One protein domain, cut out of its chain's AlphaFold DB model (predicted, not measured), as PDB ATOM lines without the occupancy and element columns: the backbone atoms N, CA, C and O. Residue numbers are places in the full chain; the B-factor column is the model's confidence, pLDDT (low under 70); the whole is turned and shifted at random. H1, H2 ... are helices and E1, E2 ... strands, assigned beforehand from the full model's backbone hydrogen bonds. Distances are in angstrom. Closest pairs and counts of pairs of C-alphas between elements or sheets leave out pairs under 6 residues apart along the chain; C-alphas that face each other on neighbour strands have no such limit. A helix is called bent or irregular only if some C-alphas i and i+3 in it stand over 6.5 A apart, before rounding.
ATOM      1  N   GLU A   3     -40.467 -42.118 -37.246       57.75
ATOM      2  CA  GLU A   3     -40.489 -43.590 -37.358       57.75
ATOM      3  C   GLU A   3     -41.008 -44.051 -38.721       57.75
ATOM      4  O   GLU A   3     -40.351 -44.837 -39.398       57.75
ATOM      5  N   ASP A   4     -42.133 -43.481 -39.162       57.34
ATOM      6  CA  ASP A   4     -42.756 -43.808 -40.452       57.34
ATOM      7  C   ASP A   4     -41.901 -43.381 -41.649       57.34
ATOM      8  O   ASP A   4     -41.921 -44.034 -42.686       57.34
ATOM      9  N   ALA A   5     -41.140 -42.290 -41.506       58.25
ATOM     10  CA  ALA A   5     -40.296 -41.767 -42.573       58.25
ATOM     11  C   ALA A   5     -38.984 -42.555 -42.687       58.25
ATOM     12  O   ALA A   5     -38.581 -42.905 -43.789       58.25
ATOM     13  N   ALA A   6     -38.322 -42.858 -41.563       60.38
ATOM     14  CA  ALA A   6     -37.000 -43.492 -41.547       60.38
ATOM     15  C   ALA A   6     -37.031 -45.026 -41.478       60.38
ATOM     16  O   ALA A   6     -36.019 -45.668 -41.765       60.38
ATOM     17  N   GLY A   7     -38.165 -45.620 -41.090       61.44
ATOM     18  CA  GLY A   7     -38.268 -47.047 -40.784       61.44
ATOM     19  C   GLY A   7     -37.513 -47.449 -39.512       61.44
ATOM     20  O   GLY A   7     -37.127 -48.609 -39.370       61.44
ATOM     21  N   LEU A   8     -37.266 -46.496 -38.609       70.94
ATOM     22  CA  LEU A   8     -36.472 -46.678 -37.395       70.94
ATOM     23  C   LEU A   8     -37.362 -46.621 -36.153       70.94
ATOM     24  O   LEU A   8     -38.232 -45.765 -36.064       70.94
ATOM     25  N   THR A   9     -37.107 -47.484 -35.168       73.56
ATOM     26  CA  THR A   9     -37.765 -47.408 -33.853       73.56
ATOM     27  C   THR A   9     -37.108 -46.334 -32.989       73.56
ATOM     28  O   THR A   9     -35.944 -46.489 -32.604       73.56
ATOM     29  N   LEU A  10     -37.854 -45.288 -32.629       75.50
ATOM     30  CA  LEU A  10     -37.403 -44.265 -31.688       75.50
ATOM     31  C   LEU A  10     -37.465 -44.834 -30.271       75.50
ATOM     32  O   LEU A  10     -38.532 -45.115 -29.732       75.50
ATOM     33  N   ARG A  11     -36.302 -45.018 -29.644       76.12
ATOM     34  CA  ARG A  11     -36.226 -45.528 -28.261       76.12
ATOM     35  C   ARG A  11     -36.311 -44.416 -27.231       76.12
ATOM     36  O   ARG A  11     -36.894 -44.578 -26.165       76.12
ATOM     37  N   TYR A  12     -35.738 -43.278 -27.589       84.38
ATOM     38  CA  TYR A  12     -35.814 -42.042 -26.840       84.38
ATOM     39  C   TYR A  12     -36.080 -40.914 -27.821       84.38
ATOM     40  O   TYR A  12     -35.422 -40.848 -28.860       84.38
ATOM     41  N   VAL A  13     -37.005 -40.027 -27.473       88.69
ATOM     42  CA  VAL A  13     -37.221 -38.768 -28.175       88.69
ATOM     43  C   VAL A  13     -37.504 -37.679 -27.159       88.69
ATOM     44  O   VAL A  13     -38.236 -37.878 -26.190       88.69
ATOM     45  N   GLU A  14     -36.927 -36.513 -27.388       89.31
ATOM     46  CA  GLU A  14     -37.298 -35.303 -26.680       89.31
ATOM     47  C   GLU A  14     -37.258 -34.102 -27.610       89.31
ATOM     48  O   GLU A  14     -36.515 -34.074 -28.593       89.31
ATOM     49  N   GLN A  15     -38.028 -33.080 -27.262       91.81
ATOM     50  CA  GLN A  15     -37.848 -31.767 -27.852       91.81
ATOM     51  C   GLN A  15     -36.558 -31.145 -27.302       91.81
ATOM     52  O   GLN A  15     -36.334 -31.128 -26.093       91.81
ATOM     53  N   LEU A  16     -35.722 -30.628 -28.201       89.31
ATOM     54  CA  LEU A  16     -34.529 -29.860 -27.852       89.31
ATOM     55  C   LEU A  16     -34.911 -28.417 -27.530       89.31
ATOM     56  O   LEU A  16     -34.844 -27.988 -26.381       89.31
ATOM     57  N   TYR A  17     -35.308 -27.673 -28.560       89.25
ATOM     58  CA  TYR A  17     -35.647 -26.261 -28.472       89.25
ATOM     59  C   TYR A  17     -36.466 -25.829 -29.694       89.25
ATOM     60  O   TYR A  17     -36.542 -26.550 -30.693       89.25
ATOM     61  N   SER A  18     -37.057 -24.640 -29.613       90.94
ATOM     62  CA  SER A  18     -37.689 -23.967 -30.750       90.94
ATOM     63  C   SER A  18     -36.760 -22.868 -31.261       90.94
ATOM     64  O   SER A  18     -36.561 -21.852 -30.601       90.94
ATOM     65  N   PHE A  19     -36.180 -23.071 -32.437       90.38
ATOM     66  CA  PHE A  19     -35.222 -22.171 -33.073       90.38
ATOM     67  C   PHE A  19     -35.964 -21.153 -33.942       90.38
ATOM     68  O   PHE A  19     -36.529 -21.506 -34.982       90.38
ATOM     69  N   GLY A  20     -35.982 -19.894 -33.497       89.12
ATOM     70  CA  GLY A  20     -36.716 -18.789 -34.131       89.12
ATOM     71  C   GLY A  20     -35.884 -17.528 -34.371       89.12
ATOM     72  O   GLY A  20     -36.458 -16.448 -34.564       89.12
ATOM     73  N   ASP A  21     -34.556 -17.658 -34.328       89.00
ATOM     74  CA  ASP A  21     -33.619 -16.557 -34.550       89.00
ATOM     75  C   ASP A  21     -33.828 -15.930 -35.932       89.00
ATOM     76  O   ASP A  21     -34.136 -16.613 -36.913       89.00
ATOM     77  N   ARG A  22     -33.688 -14.605 -36.004       86.94
ATOM     78  CA  ARG A  22     -33.833 -13.862 -37.259       86.94
ATOM     79  C   ARG A  22     -32.745 -14.293 -38.243       86.94
ATOM     80  O   ARG A  22     -31.599 -14.463 -37.839       86.94
ATOM     81  N   TYR A  23     -33.103 -14.448 -39.515       87.88
ATOM     82  CA  TYR A  23     -32.190 -14.842 -40.595       87.88
ATOM     83  C   TYR A  23     -31.572 -16.239 -40.456       87.88
ATOM     84  O   TYR A  23     -30.656 -16.577 -41.204       87.88
ATOM     85  N   ARG A  24     -32.100 -17.098 -39.568       88.25
ATOM     86  CA  ARG A  24     -31.668 -18.506 -39.486       88.25
ATOM     87  C   ARG A  24     -31.890 -19.276 -40.785       88.25
ATOM     88  O   ARG A  24     -31.164 -20.219 -41.094       88.25
ATOM     89  N   ASP A  25     -32.912 -18.875 -41.541       89.56
ATOM     90  CA  ASP A  25     -33.026 -19.195 -42.953       89.56
ATOM     91  C   ASP A  25     -32.618 -17.952 -43.754       89.56
ATOM     92  O   ASP A  25     -33.355 -16.962 -43.739       89.56
ATOM     93  N   PRO A  26     -31.479 -17.977 -44.468       87.31
ATOM     94  CA  PRO A  26     -31.009 -16.810 -45.203       87.31
ATOM     95  C   PRO A  26     -31.970 -16.310 -46.287       87.31
ATOM     96  O   PRO A  26     -31.839 -15.173 -46.728       87.31
ATOM     97  N   HIS A  27     -32.962 -17.107 -46.703       88.31
ATOM     98  CA  HIS A  27     -34.021 -16.641 -47.605       88.31
ATOM     99  C   HIS A  27     -34.816 -15.461 -47.019       88.31
ATOM    100  O   HIS A  27     -35.307 -14.631 -47.781       88.31
ATOM    101  N   GLU A  28     -34.897 -15.333 -45.686       92.12
ATOM    102  CA  GLU A  28     -35.529 -14.190 -45.009       92.12
ATOM    103  C   GLU A  28     -34.860 -12.854 -45.388       92.12
ATOM    104  O   GLU A  28     -35.542 -11.840 -45.516       92.12
ATOM    105  N   LEU A  29     -33.546 -12.851 -45.655       90.25
ATOM    106  CA  LEU A  29     -32.809 -11.654 -46.096       90.25
ATOM    107  C   LEU A  29     -33.270 -11.141 -47.469       90.25
ATOM    108  O   LEU A  29     -33.065  -9.974 -47.788       90.25
ATOM    109  N   PHE A  30     -33.899 -11.998 -48.273       92.12
ATOM    110  CA  PHE A  30     -34.332 -11.695 -49.637       92.12
ATOM    111  C   PHE A  30     -35.863 -11.699 -49.768       92.12
ATOM    112  O   PHE A  30     -36.400 -11.999 -50.832       92.12
ATOM    113  N   GLY A  31     -36.578 -11.385 -48.681       91.44
ATOM    114  CA  GLY A  31     -38.044 -11.301 -48.659       91.44
ATOM    115  C   GLY A  31     -38.759 -12.646 -48.498       91.44
ATOM    116  O   GLY A  31     -39.984 -12.704 -48.610       91.44
ATOM    117  N   GLY A  32     -38.022 -13.726 -48.229       92.00
ATOM    118  CA  GLY A  32     -38.596 -15.015 -47.855       92.00
ATOM    119  C   GLY A  32     -39.293 -14.972 -46.488       92.00
ATOM    120  O   GLY A  32     -39.053 -14.067 -45.683       92.00
ATOM    121  N   PRO A  33     -40.167 -15.949 -46.190       92.81
ATOM    122  CA  PRO A  33     -40.870 -15.994 -44.916       92.81
ATOM    123  C   PRO A  33     -39.907 -16.283 -43.761       92.81
ATOM    124  O   PRO A  33     -38.917 -17.004 -43.909       92.81
ATOM    125  N   ARG A  34     -40.252 -15.789 -42.571       89.81
ATOM    126  CA  ARG A  34     -39.549 -16.157 -41.341       89.81
ATOM    127  C   ARG A  34     -39.731 -17.652 -41.063       89.81
ATOM    128  O   ARG A  34     -40.848 -18.164 -41.112       89.81
ATOM    129  N   SER A  35     -38.641 -18.344 -40.737       89.38
ATOM    130  CA  SER A  35     -38.650 -19.786 -40.467       89.38
ATOM    131  C   SER A  35     -38.538 -20.077 -38.971       89.38
ATOM    132  O   SER A  35     -37.583 -19.647 -38.328       89.38
ATOM    133  N   LEU A  36     -39.471 -20.864 -38.434       90.44
ATOM    134  CA  LEU A  36     -39.395 -21.448 -37.093       90.44
ATOM    135  C   LEU A  36     -39.152 -22.954 -37.224       90.44
ATOM    136  O   LEU A  36     -39.851 -23.626 -37.981       90.44
ATOM    137  N   VAL A  37     -38.185 -23.494 -36.484       90.25
ATOM    138  CA  VAL A  37     -37.928 -24.941 -36.431       90.25
ATOM    139  C   VAL A  37     -38.029 -25.431 -34.999       90.25
ATOM    140  O   VAL A  37     -37.374 -24.904 -34.108       90.25
ATOM    141  N   VAL A  38     -38.821 -26.478 -34.785       92.31
ATOM    142  CA  VAL A  38     -38.843 -27.216 -33.521       92.31
ATOM    143  C   VAL A  38     -37.892 -28.399 -33.666       92.31
ATOM    144  O   VAL A  38     -38.135 -29.305 -34.462       92.31
ATOM    145  N   GLY A  39     -36.778 -28.357 -32.940       92.25
ATOM    146  CA  GLY A  39     -35.770 -29.412 -32.971       92.25
ATOM    147  C   GLY A  39     -36.107 -30.544 -32.006       92.25
ATOM    148  O   GLY A  39     -36.549 -30.298 -30.884       92.25
ATOM    149  N   TYR A  40     -35.828 -31.776 -32.422       92.50
ATOM    150  CA  TYR A  40     -35.952 -32.974 -31.594       92.50
ATOM    151  C   TYR A  40     -34.628 -33.735 -31.572       92.50
ATOM    152  O   TYR A  40     -33.950 -33.836 -32.593       92.50
ATOM    153  N   LEU A  41     -34.285 -34.292 -30.413       92.00
ATOM    154  CA  LEU A  41     -33.205 -35.259 -30.256       92.00
ATOM    155  C   LEU A  41     -33.829 -36.634 -30.089       92.00
ATOM    156  O   LEU A  41     -34.671 -36.835 -29.213       92.00
ATOM    157  N   ALA A  42     -33.378 -37.581 -30.902       90.19
ATOM    158  CA  ALA A  42     -33.743 -38.975 -30.762       90.19
ATOM    159  C   ALA A  42     -32.507 -39.860 -30.646       90.19
ATOM    160  O   ALA A  42     -31.501 -39.620 -31.311       90.19
ATOM    161  N   LEU A  43     -32.604 -40.903 -29.819       88.56
ATOM    162  CA  LEU A  43     -31.590 -41.951 -29.759       88.56
ATOM    163  C   LEU A  43     -32.079 -43.185 -30.500       88.56
ATOM    164  O   LEU A  43     -33.160 -43.722 -30.237       88.56
ATOM    165  N   LEU A  44     -31.240 -43.611 -31.433       86.69
ATOM    166  CA  LEU A  44     -31.508 -44.655 -32.400       86.69
ATOM    167  C   LEU A  44     -30.324 -45.613 -32.415       86.69
ATOM    168  O   LEU A  44     -29.178 -45.205 -32.229       86.69
ATOM    169  N   ARG A  45     -30.603 -46.891 -32.658       85.25
ATOM    170  CA  ARG A  45     -29.550 -47.843 -33.009       85.25
ATOM    171  C   ARG A  45     -29.346 -47.781 -34.510       85.25
ATOM    172  O   ARG A  45     -30.323 -47.677 -35.252       85.25
ATOM    173  N   GLU A  46     -28.092 -47.858 -34.925       84.56
ATOM    174  CA  GLU A  46     -27.749 -47.899 -36.338       84.56
ATOM    175  C   GLU A  46     -28.459 -49.077 -37.018       84.56
ATOM    176  O   GLU A  46     -28.441 -50.209 -36.528       84.56
ATOM    177  N   ALA A  47     -29.144 -48.777 -38.116       85.06
ATOM    178  CA  ALA A  47     -29.904 -49.723 -38.915       85.06
ATOM    179  C   ALA A  47     -29.994 -49.204 -40.361       85.06
ATOM    180  O   ALA A  47     -29.773 -48.008 -40.590       85.06
ATOM    181  N   PRO A  48     -30.320 -50.069 -41.340       84.75
ATOM    182  CA  PRO A  48     -30.545 -49.636 -42.714       84.75
ATOM    183  C   PRO A  48     -31.597 -48.524 -42.782       84.75
ATOM    184  O   PRO A  48     -32.704 -48.676 -42.262       84.75
ATOM    185  N   LEU A  49     -31.240 -47.413 -43.422       85.25
ATOM    186  CA  LEU A  49     -32.119 -46.262 -43.601       85.25
ATOM    187  C   LEU A  49     -33.031 -46.503 -44.806       85.25
ATOM    188  O   LEU A  49     -32.571 -46.959 -45.850       85.25
ATOM    189  N   ARG A  50     -34.324 -46.195 -44.664       83.44
ATOM    190  CA  ARG A  50     -35.321 -46.314 -45.749       83.44
ATOM    191  C   ARG A  50     -35.675 -44.973 -46.400       83.44
ATOM    192  O   ARG A  50     -36.711 -44.860 -47.044       83.44
ATOM    193  N   ILE A  51     -34.827 -43.964 -46.205       83.06
ATOM    194  CA  ILE A  51     -34.979 -42.625 -46.780       83.06
ATOM    195  C   ILE A  51     -33.890 -42.429 -47.826       83.06
ATOM    196  O   ILE A  51     -32.703 -42.533 -47.510       83.06
ATOM    197  N   ASP A  52     -34.296 -42.082 -49.043       82.38
ATOM    198  CA  ASP A  52     -33.366 -41.741 -50.115       82.38
ATOM    199  C   ASP A  52     -32.525 -40.513 -49.740       82.38
ATOM    200  O   ASP A  52     -33.037 -39.477 -49.317       82.38
ATOM    201  N   GLY A  53     -31.205 -40.643 -49.882       83.12
ATOM    202  CA  GLY A  53     -30.246 -39.591 -49.532       83.12
ATOM    203  C   GLY A  53     -29.958 -39.447 -48.034       83.12
ATOM    204  O   GLY A  53     -29.177 -38.569 -47.664       83.12
ATOM    205  N   ALA A  54     -30.536 -40.288 -47.168       86.62
ATOM    206  CA  ALA A  54     -30.170 -40.324 -45.755       86.62
ATOM    207  C   ALA A  54     -28.916 -41.177 -45.525       86.62
ATOM    208  O   ALA A  54     -28.768 -42.272 -46.067       86.62
ATOM    209  N   GLU A  55     -28.021 -40.678 -44.678       89.25
ATOM    210  CA  GLU A  55     -26.730 -41.295 -44.396       89.25
ATOM    211  C   GLU A  55     -26.387 -41.205 -42.906       89.25
ATOM    212  O   GLU A  55     -26.629 -40.185 -42.259       89.25
ATOM    213  N   TRP A  56     -25.787 -42.269 -42.367       91.00
ATOM    214  CA  TRP A  56     -25.147 -42.221 -41.055       91.00
ATOM    215  C   TRP A  56     -23.832 -41.453 -41.169       91.00
ATOM    216  O   TRP A  56     -23.026 -41.714 -42.063       91.00
ATOM    217  N   ARG A  57     -23.618 -40.493 -40.267       93.56
ATOM    218  CA  ARG A  57     -22.415 -39.657 -40.235       93.56
ATOM    219  C   ARG A  57     -21.859 -39.549 -38.828       93.56
ATOM    220  O   ARG A  57     -22.617 -39.462 -37.861       93.56
ATOM    221  N   GLY A  58     -20.535 -39.550 -38.724       94.19
ATOM    222  CA  GLY A  58     -19.841 -39.383 -37.457       94.19
ATOM    223  C   GLY A  58     -19.976 -37.952 -36.944       94.19
ATOM    224  O   GLY A  58     -19.774 -36.996 -37.688       94.19
ATOM    225  N   LEU A  59     -20.260 -37.787 -35.650       94.25
ATOM    226  CA  LEU A  59     -20.376 -36.463 -35.019       94.25
ATOM    227  C   LEU A  59     -19.111 -35.611 -35.218       94.25
ATOM    228  O   LEU A  59     -19.193 -34.416 -35.502       94.25
ATOM    229  N   TYR A  60     -17.942 -36.246 -35.139       95.50
ATOM    230  CA  TYR A  60     -16.643 -35.585 -35.269       95.50
ATOM    231  C   TYR A  60     -16.292 -35.181 -36.711       95.50
ATOM    232  O   TYR A  60     -15.361 -34.408 -36.907       95.50
ATOM    233  N   GLU A  61     -17.071 -35.599 -37.721       95.50
ATOM    234  CA  GLU A  61     -16.989 -34.998 -39.061       95.50
ATOM    235  C   GLU A  61     -17.461 -33.533 -39.035       95.50
ATOM    236  O   GLU A  61     -16.936 -32.697 -39.769       95.50
ATOM    237  N   PHE A  62     -18.436 -33.206 -38.179       96.56
ATOM    238  CA  PHE A  62     -18.993 -31.856 -38.032       96.56
ATOM    239  C   PHE A  62     -18.262 -31.034 -36.968       96.56
ATOM    240  O   PHE A  62     -18.131 -29.819 -37.124       96.56
ATOM    241  N   PHE A  63     -17.767 -31.680 -35.910       96.81
ATOM    242  CA  PHE A  63     -17.042 -31.030 -34.814       96.81
ATOM    243  C   PHE A  63     -15.701 -31.724 -34.542       96.81
ATOM    244  O   PHE A  63     -15.530 -32.371 -33.507       96.81
ATOM    245  N   PRO A  64     -14.720 -31.612 -35.452       94.88
ATOM    246  CA  PRO A  64     -13.446 -32.318 -35.309       94.88
ATOM    247  C   PRO A  64     -12.623 -31.868 -34.087       94.88
ATOM    248  O   PRO A  64     -11.680 -32.547 -33.698       94.88
ATOM    249  N   TRP A  65     -12.964 -30.734 -33.468       95.19
ATOM    250  CA  TRP A  65     -12.332 -30.233 -32.241       95.19
ATOM    251  C   TRP A  65     -12.897 -30.849 -30.952       95.19
ATOM    252  O   TRP A  65     -12.412 -30.529 -29.870       95.19
ATOM    253  N   GLU A  66     -13.928 -31.692 -31.047       96.62
ATOM    254  CA  GLU A  66     -14.592 -32.307 -29.890       96.62
ATOM    255  C   GLU A  66     -14.069 -33.715 -29.559       96.62
ATOM    256  O   GLU A  66     -14.507 -34.281 -28.560       96.62
ATOM    257  N   ASP A  67     -13.183 -34.297 -30.378       95.56
ATOM    258  CA  ASP A  67     -12.665 -35.660 -30.177       95.56
ATOM    259  C   ASP A  67     -11.323 -35.663 -29.434       95.56
ATOM    260  O   ASP A  67     -10.258 -35.554 -30.035       95.56
ATOM    261  N   TRP A  68     -11.376 -35.802 -28.114       94.88
ATOM    262  CA  TRP A  68     -10.225 -35.832 -27.205       94.88
ATOM    263  C   TRP A  68      -9.874 -37.250 -26.738       94.88
ATOM    264  O   TRP A  68      -9.123 -37.433 -25.779       94.88
ATOM    265  N   ARG A  69     -10.419 -38.288 -27.388       93.56
ATOM    266  CA  ARG A  69     -10.251 -39.679 -26.941       93.56
ATOM    267  C   ARG A  69      -8.820 -40.198 -27.077       93.56
ATOM    268  O   ARG A  69      -8.426 -41.076 -26.320       93.56
ATOM    269  N   ASP A  70      -8.045 -39.718 -28.035       89.56
ATOM    270  CA  ASP A  70      -6.677 -40.220 -28.225       89.56
ATOM    271  C   ASP A  70      -5.642 -39.151 -27.862       89.56
ATOM    272  O   ASP A  70      -4.694 -39.416 -27.124       89.56
ATOM    273  N   SER A  71      -5.862 -37.923 -28.321       90.00
ATOM    274  CA  SER A  71      -5.066 -36.745 -27.988       90.00
ATOM    275  C   SER A  71      -5.897 -35.483 -28.230       90.00
ATOM    276  O   SER A  71      -6.884 -35.557 -28.968       90.00
ATOM    277  N   PRO A  72      -5.490 -34.312 -27.706       91.19
ATOM    278  CA  PRO A  72      -6.073 -33.045 -28.135       91.19
ATOM    279  C   PRO A  72      -6.039 -32.925 -29.671       91.19
ATOM    280  O   PRO A  72      -4.997 -33.206 -30.278       91.19
ATOM    281  N   PRO A  73      -7.147 -32.534 -30.328       93.06
ATOM    282  CA  PRO A  73      -7.180 -32.372 -31.777       93.06
ATOM    283  C   PRO A  73      -6.101 -31.412 -32.289       93.06
ATOM    284  O   PRO A  73      -6.040 -30.259 -31.868       93.06
ATOM    285  N   ALA A  74      -5.302 -31.838 -33.273       91.06
ATOM    286  CA  ALA A  74      -4.202 -31.033 -33.829       91.06
ATOM    287  C   ALA A  74      -4.649 -29.665 -34.387       91.06
ATOM    288  O   ALA A  74      -3.878 -28.703 -34.428       91.06
ATOM    289  N   LEU A  75      -5.914 -29.557 -34.807       91.12
ATOM    290  CA  LEU A  75      -6.524 -28.303 -35.257       91.12
ATOM    291  C   LEU A  75      -6.622 -27.246 -34.143       91.12
ATOM    292  O   LEU A  75      -6.731 -26.061 -34.459       91.12
ATOM    293  N   LEU A  76      -6.589 -27.638 -32.863       92.06
ATOM    294  CA  LEU A  76      -6.637 -26.694 -31.747       92.06
ATOM    295  C   LEU A  76      -5.441 -25.753 -31.798       92.06
ATOM    296  O   LEU A  76      -5.624 -24.538 -31.823       92.06
ATOM    297  N   ASP A  77      -4.232 -26.301 -31.900       91.25
ATOM    298  CA  ASP A  77      -3.013 -25.496 -31.908       91.25
ATOM    299  C   ASP A  77      -2.675 -24.954 -33.299       91.25
ATOM    300  O   ASP A  77      -2.182 -23.833 -33.418       91.25
ATOM    301  N   SER A  78      -2.986 -25.699 -34.365       90.69
ATOM    302  CA  SER A  78      -2.665 -25.271 -35.734       90.69
ATOM    303  C   SER A  78      -3.652 -24.259 -36.329       90.69
ATOM    304  O   SER A  78      -3.263 -23.477 -37.195       90.69
ATOM    305  N   VAL A  79      -4.916 -24.242 -35.881       91.06
ATOM    306  CA  VAL A  79      -5.977 -23.410 -36.480       91.06
ATOM    307  C   VAL A  79      -6.718 -22.574 -35.441       91.06
ATOM    308  O   VAL A  79      -6.739 -21.348 -35.557       91.06
ATOM    309  N   ILE A  80      -7.331 -23.204 -34.434       93.50
ATOM    310  CA  ILE A  80      -8.286 -22.530 -33.542       93.50
ATOM    311  C   ILE A  80      -7.586 -21.510 -32.644       93.50
ATOM    312  O   ILE A  80      -7.962 -20.339 -32.655       93.50
ATOM    313  N   ARG A  81      -6.543 -21.905 -31.909       94.44
ATOM    314  CA  ARG A  81      -5.838 -21.031 -30.961       94.44
ATOM    315  C   ARG A  81      -5.249 -19.788 -31.650       94.44
ATOM    316  O   ARG A  81      -5.553 -18.685 -31.189       94.44
ATOM    317  N   PRO A  82      -4.502 -19.888 -32.772       93.50
ATOM    318  CA  PRO A  82      -4.005 -18.701 -33.470       93.50
ATOM    319  C   PRO A  82      -5.127 -17.804 -34.004       93.50
ATOM    320  O   PRO A  82      -4.997 -16.579 -34.004       93.50
ATOM    321  N   ALA A  83      -6.228 -18.392 -34.477       92.62
ATOM    322  CA  ALA A  83      -7.346 -17.635 -35.023       92.62
ATOM    323  C   ALA A  83      -8.144 -16.895 -33.941       92.62
ATOM    324  O   ALA A  83      -8.441 -15.710 -34.107       92.62
ATOM    325  N   LEU A  84      -8.418 -17.549 -32.812       94.62
ATOM    326  CA  LEU A  84      -9.060 -16.917 -31.663       94.62
ATOM    327  C   LEU A  84      -8.179 -15.817 -31.069       94.62
ATOM    328  O   LEU A  84      -8.698 -14.753 -30.751       94.62
ATOM    329  N   ALA A  85      -6.856 -15.997 -31.010       95.38
ATOM    330  CA  ALA A  85      -5.942 -14.938 -30.577       95.38
ATOM    331  C   ALA A  85      -6.059 -13.676 -31.455       95.38
ATOM    332  O   ALA A  85      -6.163 -12.565 -30.932       95.38
ATOM    333  N   ARG A  86      -6.127 -13.834 -32.788       94.56
ATOM    334  CA  ARG A  86      -6.370 -12.708 -33.712       94.56
ATOM    335  C   ARG A  86      -7.743 -12.072 -33.499       94.56
ATOM    336  O   ARG A  86      -7.850 -10.849 -33.482       94.56
ATOM    337  N   TRP A  87      -8.782 -12.882 -33.312       94.06
ATOM    338  CA  TRP A  87     -10.138 -12.392 -33.055       94.06
ATOM    339  C   TRP A  87     -10.246 -11.614 -31.735       94.06
ATOM    340  O   TRP A  87     -10.895 -10.569 -31.688       94.06
ATOM    341  N   VAL A  88      -9.569 -12.067 -30.676       96.38
ATOM    342  CA  VAL A  88      -9.453 -11.347 -29.399       96.38
ATOM    343  C   VAL A  88      -8.721 -10.019 -29.603       96.38
ATOM    344  O   VAL A  88      -9.234  -8.976 -29.202       96.38
ATOM    345  N   ALA A  89      -7.567 -10.030 -30.278       96.44
ATOM    346  CA  ALA A  89      -6.776  -8.826 -30.541       96.44
ATOM    347  C   ALA A  89      -7.540  -7.773 -31.368       96.44
ATOM    348  O   ALA A  89      -7.395  -6.581 -31.118       96.44
ATOM    349  N   ALA A  90      -8.403  -8.211 -32.289       94.00
ATOM    350  CA  ALA A  90      -9.262  -7.358 -33.113       94.00
ATOM    351  C   ALA A  90     -10.504  -6.802 -32.378       94.00
ATOM    352  O   ALA A  90     -11.465  -6.363 -33.017       94.00
ATOM    353  N   ALA A  91     -10.563  -6.880 -31.046       95.44
ATOM    354  CA  ALA A  91     -11.622  -6.241 -30.269       95.44
ATOM    355  C   ALA A  91     -11.530  -4.701 -30.347       95.44
ATOM    356  O   ALA A  91     -10.421  -4.166 -30.352       95.44
ATOM    357  N   PRO A  92     -12.673  -3.984 -30.377       94.38
ATOM    358  CA  PRO A  92     -12.692  -2.525 -30.527       94.38
ATOM    359  C   PRO A  92     -12.153  -1.776 -29.300       94.38
ATOM    360  O   PRO A  92     -11.679  -0.652 -29.428       94.38
ATOM    361  N   ASP A  93     -12.222  -2.393 -28.119       97.19
ATOM    362  CA  ASP A  93     -11.822  -1.808 -26.843       97.19
ATOM    363  C   ASP A  93     -11.321  -2.885 -25.862       97.19
ATOM    364  O   ASP A  93     -11.466  -4.091 -26.096       97.19
ATOM    365  N   GLU A  94     -10.697  -2.447 -24.764       97.69
ATOM    366  CA  GLU A  94     -10.129  -3.339 -23.744       97.69
ATOM    367  C   GLU A  94     -11.191  -4.211 -23.048       97.69
ATOM    368  O   GLU A  94     -10.982  -5.422 -22.944       97.69
ATOM    369  N   PRO A  95     -12.365  -3.684 -22.635       98.19
ATOM    370  CA  PRO A  95     -13.424  -4.523 -22.073       98.19
ATOM    371  C   PRO A  95     -13.904  -5.625 -23.027       98.19
ATOM    372  O   PRO A  95     -14.134  -6.760 -22.606       98.19
ATOM    373  N   ALA A  96     -14.057  -5.327 -24.318       96.81
ATOM    374  CA  ALA A  96     -14.413  -6.312 -25.329       96.81
ATOM    375  C   ALA A  96     -13.294  -7.338 -25.524       96.81
ATOM    376  O   ALA A  96     -13.590  -8.528 -25.638       96.81
ATOM    377  N   ARG A  97     -12.026  -6.910 -25.512       98.00
ATOM    378  CA  ARG A  97     -10.868  -7.811 -25.580       98.00
ATOM    379  C   ARG A  97     -10.859  -8.788 -24.409       98.00
ATOM    380  O   ARG A  97     -10.730  -9.989 -24.633       98.00
ATOM    381  N   ALA A  98     -11.075  -8.292 -23.190       97.75
ATOM    382  CA  ALA A  98     -11.157  -9.110 -21.985       97.75
ATOM    383  C   ALA A  98     -12.282 -10.155 -22.083       97.75
ATOM    384  O   ALA A  98     -12.017 -11.345 -21.912       97.75
ATOM    385  N   ARG A  99     -13.502  -9.739 -22.471       97.19
ATOM    386  CA  ARG A  99     -14.647 -10.653 -22.671       97.19
ATOM    387  C   ARG A  99     -14.379 -11.709 -23.746       97.19
ATOM    388  O   ARG A  99     -14.698 -12.879 -23.551       97.19
ATOM    389  N   ARG A 100     -13.799 -11.320 -24.889       97.25
ATOM    390  CA  ARG A 100     -13.428 -12.262 -25.962       97.25
ATOM    391  C   ARG A 100     -12.386 -13.270 -25.476       97.25
ATOM    392  O   ARG A 100     -12.525 -14.459 -25.749       97.25
ATOM    393  N   GLY A 101     -11.367 -12.802 -24.757       97.00
ATOM    394  CA  GLY A 101     -10.302 -13.645 -24.218       97.00
ATOM    395  C   GLY A 101     -10.810 -14.644 -23.180       97.00
ATOM    396  O   GLY A 101     -10.437 -15.810 -23.227       97.00
ATOM    397  N   GLU A 102     -11.693 -14.208 -22.282       96.44
ATOM    398  CA  GLU A 102     -12.334 -15.080 -21.293       96.44
ATOM    399  C   GLU A 102     -13.166 -16.177 -21.959       96.44
ATOM    400  O   GLU A 102     -12.932 -17.355 -21.698       96.44
ATOM    401  N   ARG A 103     -14.045 -15.813 -22.900       96.62
ATOM    402  CA  ARG A 103     -14.839 -16.790 -23.662       96.62
ATOM    403  C   ARG A 103     -13.968 -17.791 -24.415       96.62
ATOM    404  O   ARG A 103     -14.250 -18.982 -24.392       96.62
ATOM    405  N   ALA A 104     -12.890 -17.333 -25.056       96.44
ATOM    406  CA  ALA A 104     -11.966 -18.221 -25.757       96.44
ATOM    407  C   ALA A 104     -11.269 -19.207 -24.810       96.44
ATOM    408  O   ALA A 104     -11.193 -20.397 -25.122       96.44
ATOM    409  N   ARG A 105     -10.811 -18.730 -23.645       95.44
ATOM    410  CA  ARG A 105     -10.212 -19.574 -22.602       95.44
ATOM    411  C   ARG A 105     -11.194 -20.614 -22.075       95.44
ATOM    412  O   ARG A 105     -10.845 -21.789 -22.049       95.44
ATOM    413  N   MET A 106     -12.414 -20.204 -21.727       94.62
ATOM    414  CA  MET A 106     -13.440 -21.097 -21.181       94.62
ATOM    415  C   MET A 106     -13.927 -22.131 -22.202       94.62
ATOM    416  O   MET A 106     -14.074 -23.301 -21.867       94.62
ATOM    417  N   ALA A 107     -14.162 -21.725 -23.450       96.06
ATOM    418  CA  ALA A 107     -14.709 -22.621 -24.463       96.06
ATOM    419  C   ALA A 107     -13.694 -23.690 -24.903       96.06
ATOM    420  O   ALA A 107     -14.070 -24.847 -25.076       96.06
ATOM    421  N   PHE A 108     -12.416 -23.329 -25.075       95.69
ATOM    422  CA  PHE A 108     -11.389 -24.211 -25.650       95.69
ATOM    423  C   PHE A 108     -10.298 -24.652 -24.671       95.69
ATOM    424  O   PHE A 108      -9.279 -25.180 -25.116       95.69
ATOM    425  N   ALA A 109     -10.493 -24.442 -23.366       92.38
ATOM    426  CA  ALA A 109      -9.504 -24.786 -22.342       92.38
ATOM    427  C   ALA A 109      -8.113 -24.189 -22.649       92.38
ATOM    428  O   ALA A 109      -7.071 -24.831 -22.493       92.38
ATOM    429  N   LEU A 110      -8.085 -22.956 -23.168       89.00
ATOM    430  CA  LEU A 110      -6.824 -22.286 -23.499       89.00
ATOM    431  C   LEU A 110      -6.087 -21.888 -22.211       89.00
ATOM    432  O   LEU A 110      -6.686 -21.785 -21.144       89.00
ATOM    433  N   ASP A 111      -4.779 -21.656 -22.327       85.69
ATOM    434  CA  ASP A 111      -3.921 -21.173 -21.236       85.69
ATOM    435  C   ASP A 111      -3.928 -22.052 -19.969       85.69
ATOM    436  O   ASP A 111      -3.819 -21.557 -18.852       85.69
ATOM    437  N   GLY A 112      -4.035 -23.374 -20.151       84.19
ATOM    438  CA  GLY A 112      -4.012 -24.348 -19.054       84.19
ATOM    439  C   GLY A 112      -5.363 -24.562 -18.368       84.19
ATOM    440  O   GLY A 112      -5.395 -25.147 -17.290       84.19
ATOM    441  N   GLY A 113      -6.462 -24.093 -18.969       87.38
ATOM    442  CA  GLY A 113      -7.812 -24.425 -18.516       87.38
ATOM    443  C   GLY A 113      -8.136 -25.918 -18.647       87.38
ATOM    444  O   GLY A 113      -7.454 -26.667 -19.347       87.38
ATOM    445  N   GLU A 114      -9.211 -26.343 -17.988       90.69
ATOM    446  CA  GLU A 114      -9.731 -27.710 -18.092       90.69
ATOM    447  C   GLU A 114     -10.732 -27.833 -19.245       90.69
ATOM    448  O   GLU A 114     -11.541 -26.935 -19.493       90.69
ATOM    449  N   TRP A 115     -10.677 -28.956 -19.965       93.12
ATOM    450  CA  TRP A 115     -11.622 -29.245 -21.038       93.12
ATOM    451  C   TRP A 115     -12.986 -29.626 -20.467       93.12
ATOM    452  O   TRP A 115     -13.137 -30.640 -19.794       93.12
ATOM    453  N   ASP A 116     -13.996 -28.822 -20.786       93.62
ATOM    454  CA  ASP A 116     -15.386 -29.118 -20.464       93.62
ATOM    455  C   ASP A 116     -16.100 -29.645 -21.714       93.62
ATOM    456  O   ASP A 116     -16.417 -28.888 -22.644       93.62
ATOM    457  N   SER A 117     -16.357 -30.954 -21.759       92.06
ATOM    458  CA  SER A 117     -17.036 -31.592 -22.887       92.06
ATOM    459  C   SER A 117     -18.484 -31.129 -23.070       92.06
ATOM    460  O   SER A 117     -19.029 -31.316 -24.158       92.06
ATOM    461  N   GLU A 118     -19.110 -30.463 -22.098       93.44
ATOM    462  CA  GLU A 118     -20.486 -29.980 -22.239       93.44
ATOM    463  C   GLU A 118     -20.601 -28.669 -23.024       93.44
ATOM    464  O   GLU A 118     -21.660 -28.415 -23.572       93.44
ATOM    465  N   ARG A 119     -19.531 -27.884 -23.198       96.25
ATOM    466  CA  ARG A 119     -19.570 -26.563 -23.874       96.25
ATOM    467  C   ARG A 119     -19.599 -26.617 -25.407       96.25
ATOM    468  O   ARG A 119     -18.946 -25.818 -26.084       96.25
ATOM    469  N   VAL A 120     -20.320 -27.574 -25.981       97.62
ATOM    470  CA  VAL A 120     -20.316 -27.815 -27.434       97.62
ATOM    471  C   VAL A 120     -20.952 -26.651 -28.191       97.62
ATOM    472  O   VAL A 120     -20.393 -26.194 -29.193       97.62
ATOM    473  N   LEU A 121     -22.107 -26.156 -27.732       97.31
ATOM    474  CA  LEU A 121     -22.789 -25.046 -28.394       97.31
ATOM    475  C   LEU A 121     -21.966 -23.768 -28.274       97.31
ATOM    476  O   LEU A 121     -21.744 -23.094 -29.276       97.31
ATOM    477  N   GLU A 122     -21.449 -23.484 -27.079       97.75
ATOM    478  CA  GLU A 122     -20.614 -22.310 -26.826       97.75
ATOM    479  C   GLU A 122     -19.365 -22.289 -27.718       97.75
ATOM    480  O   GLU A 122     -19.046 -21.257 -28.312       97.75
ATOM    481  N   ARG A 123     -18.681 -23.431 -27.882       97.81
ATOM    482  CA  ARG A 123     -17.547 -23.554 -28.811       97.81
ATOM    483  C   ARG A 123     -17.956 -23.292 -30.252       97.81
ATOM    484  O   ARG A 123     -17.270 -22.544 -30.948       97.81
ATOM    485  N   TYR A 124     -19.059 -23.887 -30.709       97.75
ATOM    486  CA  TYR A 124     -19.558 -23.650 -32.063       97.75
ATOM    487  C   TYR A 124     -19.897 -22.169 -32.290       97.75
ATOM    488  O   TYR A 124     -19.478 -21.596 -33.296       97.75
ATOM    489  N   GLU A 125     -20.612 -21.537 -31.357       96.69
ATOM    490  CA  GLU A 125     -21.003 -20.127 -31.447       96.69
ATOM    491  C   GLU A 125     -19.783 -19.204 -31.431       96.69
ATOM    492  O   GLU A 125     -19.704 -18.279 -32.236       96.69
ATOM    493  N   LEU A 126     -18.776 -19.501 -30.608       97.06
ATOM    494  CA  LEU A 126     -17.519 -18.760 -30.600       97.06
ATOM    495  C   LEU A 126     -16.787 -18.849 -31.949       97.06
ATOM    496  O   LEU A 126     -16.325 -17.835 -32.472       97.06
ATOM    497  N   LEU A 127     -16.690 -20.047 -32.537       95.56
ATOM    498  CA  LEU A 127     -16.082 -20.222 -33.859       95.56
ATOM    499  C   LEU A 127     -16.901 -19.539 -34.962       95.56
ATOM    500  O   LEU A 127     -16.319 -19.011 -35.911       95.56
ATOM    501  N   TYR A 128     -18.229 -19.523 -34.842       94.50
ATOM    502  CA  TYR A 128     -19.120 -18.788 -35.735       94.50
ATOM    503  C   TYR A 128     -18.882 -17.279 -35.649       94.50
ATOM    504  O   TYR A 128     -18.604 -16.646 -36.664       94.50
ATOM    505  N   GLU A 129     -18.876 -16.704 -34.448       92.50
ATOM    506  CA  GLU A 129     -18.598 -15.279 -34.233       92.50
ATOM    507  C   GLU A 129     -17.190 -14.858 -34.672       92.50
ATOM    508  O   GLU A 129     -16.975 -13.716 -35.089       92.50
ATOM    509  N   ALA A 130     -16.221 -15.768 -34.568       92.06
ATOM    510  CA  ALA A 130     -14.861 -15.555 -35.043       92.06
ATOM    511  C   ALA A 130     -14.714 -15.712 -36.568       92.06
ATOM    512  O   ALA A 130     -13.624 -15.489 -37.096       92.06
ATOM    513  N   GLY A 131     -15.782 -16.081 -37.284       91.25
ATOM    514  CA  GLY A 131     -15.763 -16.283 -38.733       91.25
ATOM    515  C   GLY A 131     -14.996 -17.534 -39.167       91.25
ATOM    516  O   GLY A 131     -14.509 -17.589 -40.292       91.25
ATOM    517  N   LEU A 132     -14.848 -18.524 -38.282       91.19
ATOM    518  CA  LEU A 132     -13.998 -19.702 -38.491       91.19
ATOM    519  C   LEU A 132     -14.749 -20.927 -39.015       91.19
ATOM    520  O   LEU A 132     -14.120 -21.910 -39.403       91.19
ATOM    521  N   VAL A 133     -16.077 -20.879 -39.078       93.56
ATOM    522  CA  VAL A 133     -16.894 -21.915 -39.724       93.56
ATOM    523  C   VAL A 133     -17.490 -21.410 -41.033       93.56
ATOM    524  O   VAL A 133     -17.722 -20.216 -41.222       93.56
ATOM    525  N   VAL A 134     -17.742 -22.341 -41.952       92.50
ATOM    526  CA  VAL A 134     -18.285 -22.060 -43.290       92.50
ATOM    527  C   VAL A 134     -19.624 -21.327 -43.208       92.50
ATOM    528  O   VAL A 134     -19.884 -20.436 -44.013       92.50
ATOM    529  N   GLU A 135     -20.455 -21.681 -42.227       92.62
ATOM    530  CA  GLU A 135     -21.749 -21.055 -41.971       92.62
ATOM    531  C   GLU A 135     -21.612 -19.551 -41.726       92.62
ATOM    532  O   GLU A 135     -22.325 -18.778 -42.353       92.62
ATOM    533  N   ALA A 136     -20.637 -19.127 -40.915       91.25
ATOM    534  CA  ALA A 136     -20.408 -17.711 -40.638       91.25
ATOM    535  C   ALA A 136     -20.035 -16.948 -41.913       91.25
ATOM    536  O   ALA A 136     -20.622 -15.914 -42.216       91.25
ATOM    537  N   PHE A 137     -19.106 -17.487 -42.709       89.62
ATOM    538  CA  PHE A 137     -18.746 -16.888 -43.997       89.62
ATOM    539  C   PHE A 137     -19.959 -16.766 -44.933       89.62
ATOM    540  O   PHE A 137     -20.177 -15.705 -45.520       89.62
ATOM    541  N   ARG A 138     -20.749 -17.842 -45.067       90.25
ATOM    542  CA  ARG A 138     -21.956 -17.873 -45.906       90.25
ATOM    543  C   ARG A 138     -22.947 -16.801 -45.463       90.25
ATOM    544  O   ARG A 138     -23.428 -16.041 -46.298       90.25
ATOM    545  N   ASP A 139     -23.246 -16.751 -44.172       90.00
ATOM    546  CA  ASP A 139     -24.305 -15.906 -43.631       90.00
ATOM    547  C   ASP A 139     -23.911 -14.420 -43.693       90.00
ATOM    548  O   ASP A 139     -24.724 -13.594 -44.109       90.00
ATOM    549  N   HIS A 140     -22.639 -14.087 -43.435       88.06
ATOM    550  CA  HIS A 140     -22.097 -12.737 -43.634       88.06
ATOM    551  C   HIS A 140     -22.103 -12.300 -45.110       88.06
ATOM    552  O   HIS A 140     -22.481 -11.169 -45.422       88.06
ATOM    553  N   ASP A 141     -21.725 -13.174 -46.053       88.31
ATOM    554  CA  ASP A 141     -21.774 -12.823 -47.480       88.31
ATOM    555  C   ASP A 141     -23.216 -12.599 -47.964       88.31
ATOM    556  O   ASP A 141     -23.466 -11.667 -48.731       88.31
ATOM    557  N   LEU A 142     -24.177 -13.398 -47.490       90.12
ATOM    558  CA  LEU A 142     -25.595 -13.208 -47.804       90.12
ATOM    559  C   LEU A 142     -26.144 -11.910 -47.199       90.12
ATOM    560  O   LEU A 142     -26.794 -11.148 -47.916       90.12
ATOM    561  N   ALA A 143     -25.837 -11.612 -45.934       89.44
ATOM    562  CA  ALA A 143     -26.254 -10.372 -45.277       89.44
ATOM    563  C   ALA A 143     -25.691  -9.126 -45.980       89.44
ATOM    564  O   ALA A 143     -26.419  -8.154 -46.200       89.44
ATOM    565  N   ARG A 144     -24.426  -9.176 -46.414       88.50
ATOM    566  CA  ARG A 144     -23.791  -8.118 -47.211       88.50
ATOM    567  C   ARG A 144     -24.486  -7.926 -48.560       88.50
ATOM    568  O   ARG A 144     -24.766  -6.797 -48.948       88.50
ATOM    569  N   ARG A 145     -24.781  -9.012 -49.288       89.12
ATOM    570  CA  ARG A 145     -25.502  -8.945 -50.577       89.12
ATOM    571  C   ARG A 145     -26.921  -8.398 -50.428       89.12
ATOM    572  O   ARG A 145     -27.405  -7.746 -51.344       89.12
ATOM    573  N   ALA A 146     -27.564  -8.655 -49.291       90.38
ATOM    574  CA  ALA A 146     -28.878  -8.120 -48.954       90.38
ATOM    575  C   ALA A 146     -28.842  -6.667 -48.437       90.38
ATOM    576  O   ALA A 146     -29.897  -6.084 -48.204       90.38
ATOM    577  N   GLY A 147     -27.658  -6.074 -48.236       89.25
ATOM    578  CA  GLY A 147     -27.513  -4.717 -47.699       89.25
ATOM    579  C   GLY A 147     -27.866  -4.584 -46.211       89.25
ATOM    580  O   GLY A 147     -28.140  -3.482 -45.751       89.25
ATOM    581  N   VAL A 148     -27.884  -5.694 -45.463       86.12
ATOM    582  CA  VAL A 148     -28.213  -5.728 -44.023       86.12
ATOM    583  C   VAL A 148     -26.961  -5.583 -43.150       86.12
ATOM    584  O   VAL A 148     -27.055  -5.171 -41.995       86.12
ATOM    585  N   GLU A 149     -25.783  -5.901 -43.690       82.44
ATOM    586  CA  GLU A 149     -24.503  -5.784 -42.990       82.44
ATOM    587  C   GLU A 149     -23.548  -4.844 -43.737       82.44
ATOM    588  O   GLU A 149     -23.231  -5.057 -44.906       82.44
ATOM    589  N   GLU A 150     -23.055  -3.821 -43.032       69.94
ATOM    590  CA  GLU A 150     -22.115  -2.820 -43.562       69.94
ATOM    591  C   GLU A 150     -20.642  -3.214 -43.384       69.94
ATOM    592  O   GLU A 150     -19.743  -2.474 -43.793       69.94
ATOM    593  N   ARG A 151     -20.353  -4.368 -42.762       70.81
ATOM    594  CA  ARG A 151     -18.968  -4.808 -42.571       70.81
ATOM    595  C   ARG A 151     -18.272  -4.938 -43.925       70.81
ATOM    596  O   ARG A 151     -18.642  -5.745 -44.772       70.81
ATOM    597  N   THR A 152     -17.201  -4.171 -44.083       58.81
ATOM    598  CA  THR A 152     -16.323  -4.189 -45.261       58.81
ATOM    599  C   THR A 152     -15.233  -5.257 -45.163       58.81
ATOM    600  O   THR A 152     -14.572  -5.561 -46.156       58.81
ATOM    601  N   VAL A 153     -15.045  -5.843 -43.974       65.94
ATOM    602  CA  VAL A 153     -14.042  -6.882 -43.728       65.94
ATOM    603  C   VAL A 153     -14.441  -8.156 -44.461       65.94
ATOM    604  O   VAL A 153     -15.430  -8.808 -44.131       65.94
ATOM    605  N   ARG A 154     -13.641  -8.526 -45.460       65.44
ATOM    606  CA  ARG A 154     -13.811  -9.776 -46.194       65.44
ATOM    607  C   ARG A 154     -13.277 -10.924 -45.340       65.44
ATOM    608  O   ARG A 154     -12.078 -10.998 -45.094       65.44
ATOM    609  N   LEU A 155     -14.167 -11.806 -44.895       72.12
ATOM    610  CA  LEU A 155     -13.765 -13.057 -44.255       72.12
ATOM    611  C   LEU A 155     -13.083 -13.960 -45.288       72.12
ATOM    612  O   LEU A 155     -13.530 -14.062 -46.434       72.12
ATOM    613  N   GLU A 156     -12.004 -14.623 -44.890       73.50
ATOM    614  CA  GLU A 156     -11.433 -15.711 -45.679       73.50
ATOM    615  C   GLU A 156     -12.269 -16.973 -45.470       73.50
ATOM    616  O   GLU A 156     -12.696 -17.262 -44.354       73.50
ATOM    617  N   MET A 157     -12.515 -17.730 -46.541       74.06
ATOM    618  CA  MET A 157     -13.301 -18.962 -46.467       74.06
ATOM    619  C   MET A 157     -12.593 -19.983 -45.561       74.06
ATOM    620  O   MET A 157     -11.499 -20.438 -45.925       74.06
ATOM    621  N   PRO A 158     -13.193 -20.413 -44.435       74.81
ATOM    622  CA  PRO A 158     -12.566 -21.407 -43.579       74.81
ATOM    623  C   PRO A 158     -12.524 -22.768 -44.271       74.81
ATOM    624  O   PRO A 158     -13.527 -23.228 -44.815       74.81
ATOM    625  N   ARG A 159     -11.358 -23.424 -44.255       70.69
ATOM    626  CA  ARG A 159     -11.140 -24.706 -44.956       70.69
ATOM    627  C   ARG A 159     -11.000 -25.926 -44.040       70.69
ATOM    628  O   ARG A 159     -10.891 -27.031 -44.554       70.69
ATOM    629  N   ALA A 160     -10.977 -25.751 -42.715       69.50
ATOM    630  CA  ALA A 160     -10.447 -26.783 -41.811       69.50
ATOM    631  C   ALA A 160     -11.333 -27.167 -40.610       69.50
ATOM    632  O   ALA A 160     -10.979 -28.086 -39.879       69.50
ATOM    633  N   LEU A 161     -12.470 -26.503 -40.376       90.06
ATOM    634  CA  LEU A 161     -13.265 -26.703 -39.155       90.06
ATOM    635  C   LEU A 161     -14.537 -27.521 -39.408       90.06
ATOM    636  O   LEU A 161     -15.641 -27.072 -39.108       90.06
ATOM    637  N   GLY A 162     -14.368 -28.731 -39.942       93.00
ATOM    638  CA  GLY A 162     -15.432 -29.731 -40.086       93.00
ATOM    639  C   GLY A 162     -16.369 -29.532 -41.280       93.00
ATOM    640  O   GLY A 162     -16.270 -28.568 -42.042       93.00
ATOM    641  N   ARG A 163     -17.287 -30.487 -41.449       94.25
ATOM    642  CA  ARG A 163     -18.277 -30.516 -42.527       94.25
ATOM    643  C   ARG A 163     -19.378 -29.473 -42.284       94.25
ATOM    644  O   ARG A 163     -19.957 -29.466 -41.197       94.25
ATOM    645  N   PRO A 164     -19.707 -28.623 -43.275       94.25
ATOM    646  CA  PRO A 164     -20.797 -27.665 -43.141       94.25
ATOM    647  C   PRO A 164     -22.176 -28.335 -43.188       94.25
ATOM    648  O   PRO A 164     -22.339 -29.404 -43.782       94.25
ATOM    649  N   MET A 165     -23.186 -27.669 -42.629       93.56
ATOM    650  CA  MET A 165     -24.600 -28.015 -42.803       93.56
ATOM    651  C   MET A 165     -25.391 -26.842 -43.389       93.56
ATOM    652  O   MET A 165     -25.016 -25.670 -43.297       93.56
ATOM    653  N   ALA A 166     -26.524 -27.165 -44.008       90.75
ATOM    654  CA  ALA A 166     -27.460 -26.157 -44.483       90.75
ATOM    655  C   ALA A 166     -28.029 -25.342 -43.308       90.75
ATOM    656  O   ALA A 166     -28.299 -25.896 -42.238       90.75
ATOM    657  N   ARG A 167     -28.255 -24.041 -43.541       91.00
ATOM    658  CA  ARG A 167     -28.809 -23.105 -42.545       91.00
ATOM    659  C   ARG A 167     -28.026 -23.173 -41.221       91.00
ATOM    660  O   ARG A 167     -26.800 -23.270 -41.238       91.00
ATOM    661  N   ASP A 168     -28.722 -23.156 -40.092       91.69
ATOM    662  CA  ASP A 168     -28.192 -23.288 -38.735       91.69
ATOM    663  C   ASP A 168     -28.070 -24.753 -38.265       91.69
ATOM    664  O   ASP A 168     -27.960 -25.015 -37.067       91.69
ATOM    665  N   GLY A 169     -28.058 -25.729 -39.182       94.31
ATOM    666  CA  GLY A 169     -28.095 -27.157 -38.842       94.31
ATOM    667  C   GLY A 169     -26.977 -27.615 -37.897       94.31
ATOM    668  O   GLY A 169     -27.240 -28.381 -36.972       94.31
ATOM    669  N   ARG A 170     -25.748 -27.099 -38.058       95.75
ATOM    670  CA  ARG A 170     -24.644 -27.401 -37.124       95.75
ATOM    671  C   ARG A 170     -24.868 -26.813 -35.743       95.75
ATOM    672  O   ARG A 170     -24.491 -27.449 -34.768       95.75
ATOM    673  N   ARG A 171     -25.504 -25.645 -35.644       95.56
ATOM    674  CA  ARG A 171     -25.869 -25.059 -34.353       95.56
ATOM    675  C   ARG A 171     -26.863 -25.958 -33.627       95.56
ATOM    676  O   ARG A 171     -26.632 -26.305 -32.477       95.56
ATOM    677  N   VAL A 172     -27.906 -26.408 -34.330       95.81
ATOM    678  CA  VAL A 172     -28.899 -27.355 -33.790       95.81
ATOM    679  C   VAL A 172     -28.227 -28.656 -33.340       95.81
ATOM    680  O   VAL A 172     -28.526 -29.160 -32.258       95.81
ATOM    681  N   LEU A 173     -27.291 -29.186 -34.135       96.94
ATOM    682  CA  LEU A 173     -26.536 -30.387 -33.779       96.94
ATOM    683  C   LEU A 173     -25.628 -30.167 -32.555       96.94
ATOM    684  O   LEU A 173     -25.554 -31.045 -31.697       96.94
ATOM    685  N   ALA A 174     -24.981 -29.005 -32.435       97.56
ATOM    686  CA  ALA A 174     -24.166 -28.647 -31.275       97.56
ATOM    687  C   ALA A 174     -25.023 -28.560 -30.003       97.56
ATOM    688  O   ALA A 174     -24.672 -29.165 -28.992       97.56
ATOM    689  N   THR A 175     -26.198 -27.922 -30.080       96.75
ATOM    690  CA  THR A 175     -27.194 -27.912 -28.994       96.75
ATOM    691  C   THR A 175     -27.616 -29.331 -28.605       96.75
ATOM    692  O   THR A 175     -27.729 -29.649 -27.422       96.75
ATOM    693  N   ALA A 176     -27.843 -30.206 -29.591       95.56
ATOM    694  CA  ALA A 176     -28.223 -31.592 -29.344       95.56
ATOM    695  C   ALA A 176     -27.120 -32.380 -28.625       95.56
ATOM    696  O   ALA A 176     -27.410 -33.119 -27.683       95.56
ATOM    697  N   LEU A 177     -25.864 -32.208 -29.048       96.12
ATOM    698  CA  LEU A 177     -24.719 -32.892 -28.453       96.12
ATOM    699  C   LEU A 177     -24.425 -32.388 -27.036       96.12
ATOM    700  O   LEU A 177     -24.237 -33.204 -26.141       96.12
ATOM    701  N   GLU A 178     -24.462 -31.075 -26.809       95.12
ATOM    702  CA  GLU A 178     -24.369 -30.467 -25.475       95.12
ATOM    703  C   GLU A 178     -25.448 -31.023 -24.538       95.12
ATOM    704  O   GLU A 178     -25.150 -31.537 -23.456       95.12
ATOM    705  N   ARG A 179     -26.709 -31.034 -24.992       92.81
ATOM    706  CA  ARG A 179     -27.832 -31.580 -24.222       92.81
ATOM    707  C   ARG A 179     -27.650 -33.061 -23.910       92.81
ATOM    708  O   ARG A 179     -27.984 -33.498 -22.807       92.81
ATOM    709  N   LEU A 180     -27.151 -33.837 -24.872       92.50
ATOM    710  CA  LEU A 180     -26.871 -35.254 -24.688       92.50
ATOM    711  C   LEU A 180     -25.754 -35.460 -23.660       92.50
ATOM    712  O   LEU A 180     -25.952 -36.228 -22.720       92.50
ATOM    713  N   ARG A 181     -24.627 -34.749 -23.784       92.94
ATOM    714  CA  ARG A 181     -23.481 -34.842 -22.864       92.94
ATOM    715  C   ARG A 181     -23.856 -34.449 -21.437       92.94
ATOM    716  O   ARG A 181     -23.612 -35.242 -20.528       92.94
ATOM    717  N   GLY A 182     -24.587 -33.349 -21.257       89.75
ATOM    718  CA  GLY A 182     -25.105 -32.946 -19.943       89.75
ATOM    719  C   GLY A 182     -26.038 -33.983 -19.308       89.75
ATOM    720  O   GLY A 182     -26.167 -34.063 -18.091       89.75
ATOM    721  N   LYS A 183     -26.667 -34.855 -20.106       86.25
ATOM    722  CA  LYS A 183     -27.498 -35.953 -19.593       86.25
ATOM    723  C   LYS A 183     -26.735 -37.222 -19.270       86.25
ATOM    724  O   LYS A 183     -27.223 -37.982 -18.434       86.25
TER     725      LYS A 183
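AT A GLANCE: This is residues 3 to 183 of the 269 residues of an uncharacterized protein of Azospirillum baldaniorum (UniProt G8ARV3). A ribbon of two long antiparallel strands, E1 and E2, makes one side of this domain, and H8 packs over it; on H8 packs H6, and beyond H6 follow H5 and then H4, so that sheet and helices stand one behind another. To one side of this row sit H7 and the short H2, which touch each other, while the short H1 lies far out at a corner of the domain, and residues 146 to 168 lead from H7 back to H8 as a long link. The printed part has 181 residues, with eight named helices and two named strands in the order H1, E1, H2, E2, H3, H4, H5, H6, H7, H8; its class is mostly helix. The whole is compact, with a radius of gyration of the C-alphas of 17.9 A, and spans 54 by 46 by 26 A.

IN THESE COORDINATES: Begin with the sheet: find C-alpha 12 at (-35.814, -42.042, -26.840), where E1 starts and runs to residue 19, 20.8 A in length. E2, residues 37 to 43, comes back over 19.3 A. Next look at H8, residues 169 to 183, 21.2 A long, which ends at C-alpha 183 at (-27.498, -35.953, -19.593). H6 holds residues 120 to 129 and measures 14.4 A. H5, residues 94 to 108, starts at C-alpha 94 at (-10.129, -3.339, -23.744) and is 21.0 A long; H4, residues 75 to 89, is 20.0 A long and irregular, with C-alphas 78 and 81 7.1 A apart. H7, residues 134 to 145, measures 16.6 A. Three short helices remain: H1 at residues 3 to 6, H2 at 26 to 30 and H3 at 59 to 62.

HOW THE PARTS SIT: In the sheet, E1 and E2 are antiparallel neighbours at 157 degrees; look for N 16 and O 39 at 2.8 A and N 41 and O 14 at 2.9 A, both within hydrogen-bond range. From E2 step to H8, where the closest C-alphas are those of Leu 41 and Ala 176, 6.3 A apart; from E1, those of Leu 16 and Ala 176 are 6.7 A apart. H8 touches H6, closest at the C-alphas of Leu 121 and Ala 174, 4.8 A, at a shallow tilt of 30 degrees, opposite ways. H6 is the hub, touching H5, H7 and H8. H5 and H6 form a helical hairpin at a steep tilt of 41 degrees, closest at the C-alphas of Ala 107 and Arg 123, 5.3 A. H4 and H5 form another at a shallow tilt of 16 degrees; H4 touches H5 with residues 84 to 89 alone, closest at the C-alphas of Val 88 and Arg 100, 5.3 A. H4 and H6 are near each other. H6 and H7 only just touch, with 3 pairs of C-alphas within 8 A, and only at the corner by their link, closest at the C-alphas of Tyr 128 and Ala 136, 5.2 A. H7 touches H2 with residues 139 to 143 alone, closest at the C-alphas of Leu 29 and Ala 143, 6.7 A. H3 and H8 are close but not clearly touching, with the C-alphas of Phe 62 and Arg 170 7.3 A apart. H1 touches no helix. In H5, H6, H7 and H8 every O i to N i+4 pair is within hydrogen-bond range; H4 has 9 of 11, H2 has 0 of 1 but 2 of 2 O i to N i+3 pairs, and H1 and H3 are too short for an O i to N i+4 pair.

THE WHOLE: The outline is only just flat. The two C-alphas farthest apart are those of Gly 7 and Glu 94, 54.7 A. The printed part has no cut. The long links are E2 to H3, H3 to H4, H5 to H6 and H7 to H8, the last with 23 residues. The mean pLDDT of the printed part is 89.4; look for values under 70 at residues 3 to 7, 150, 152 to 154 and 160.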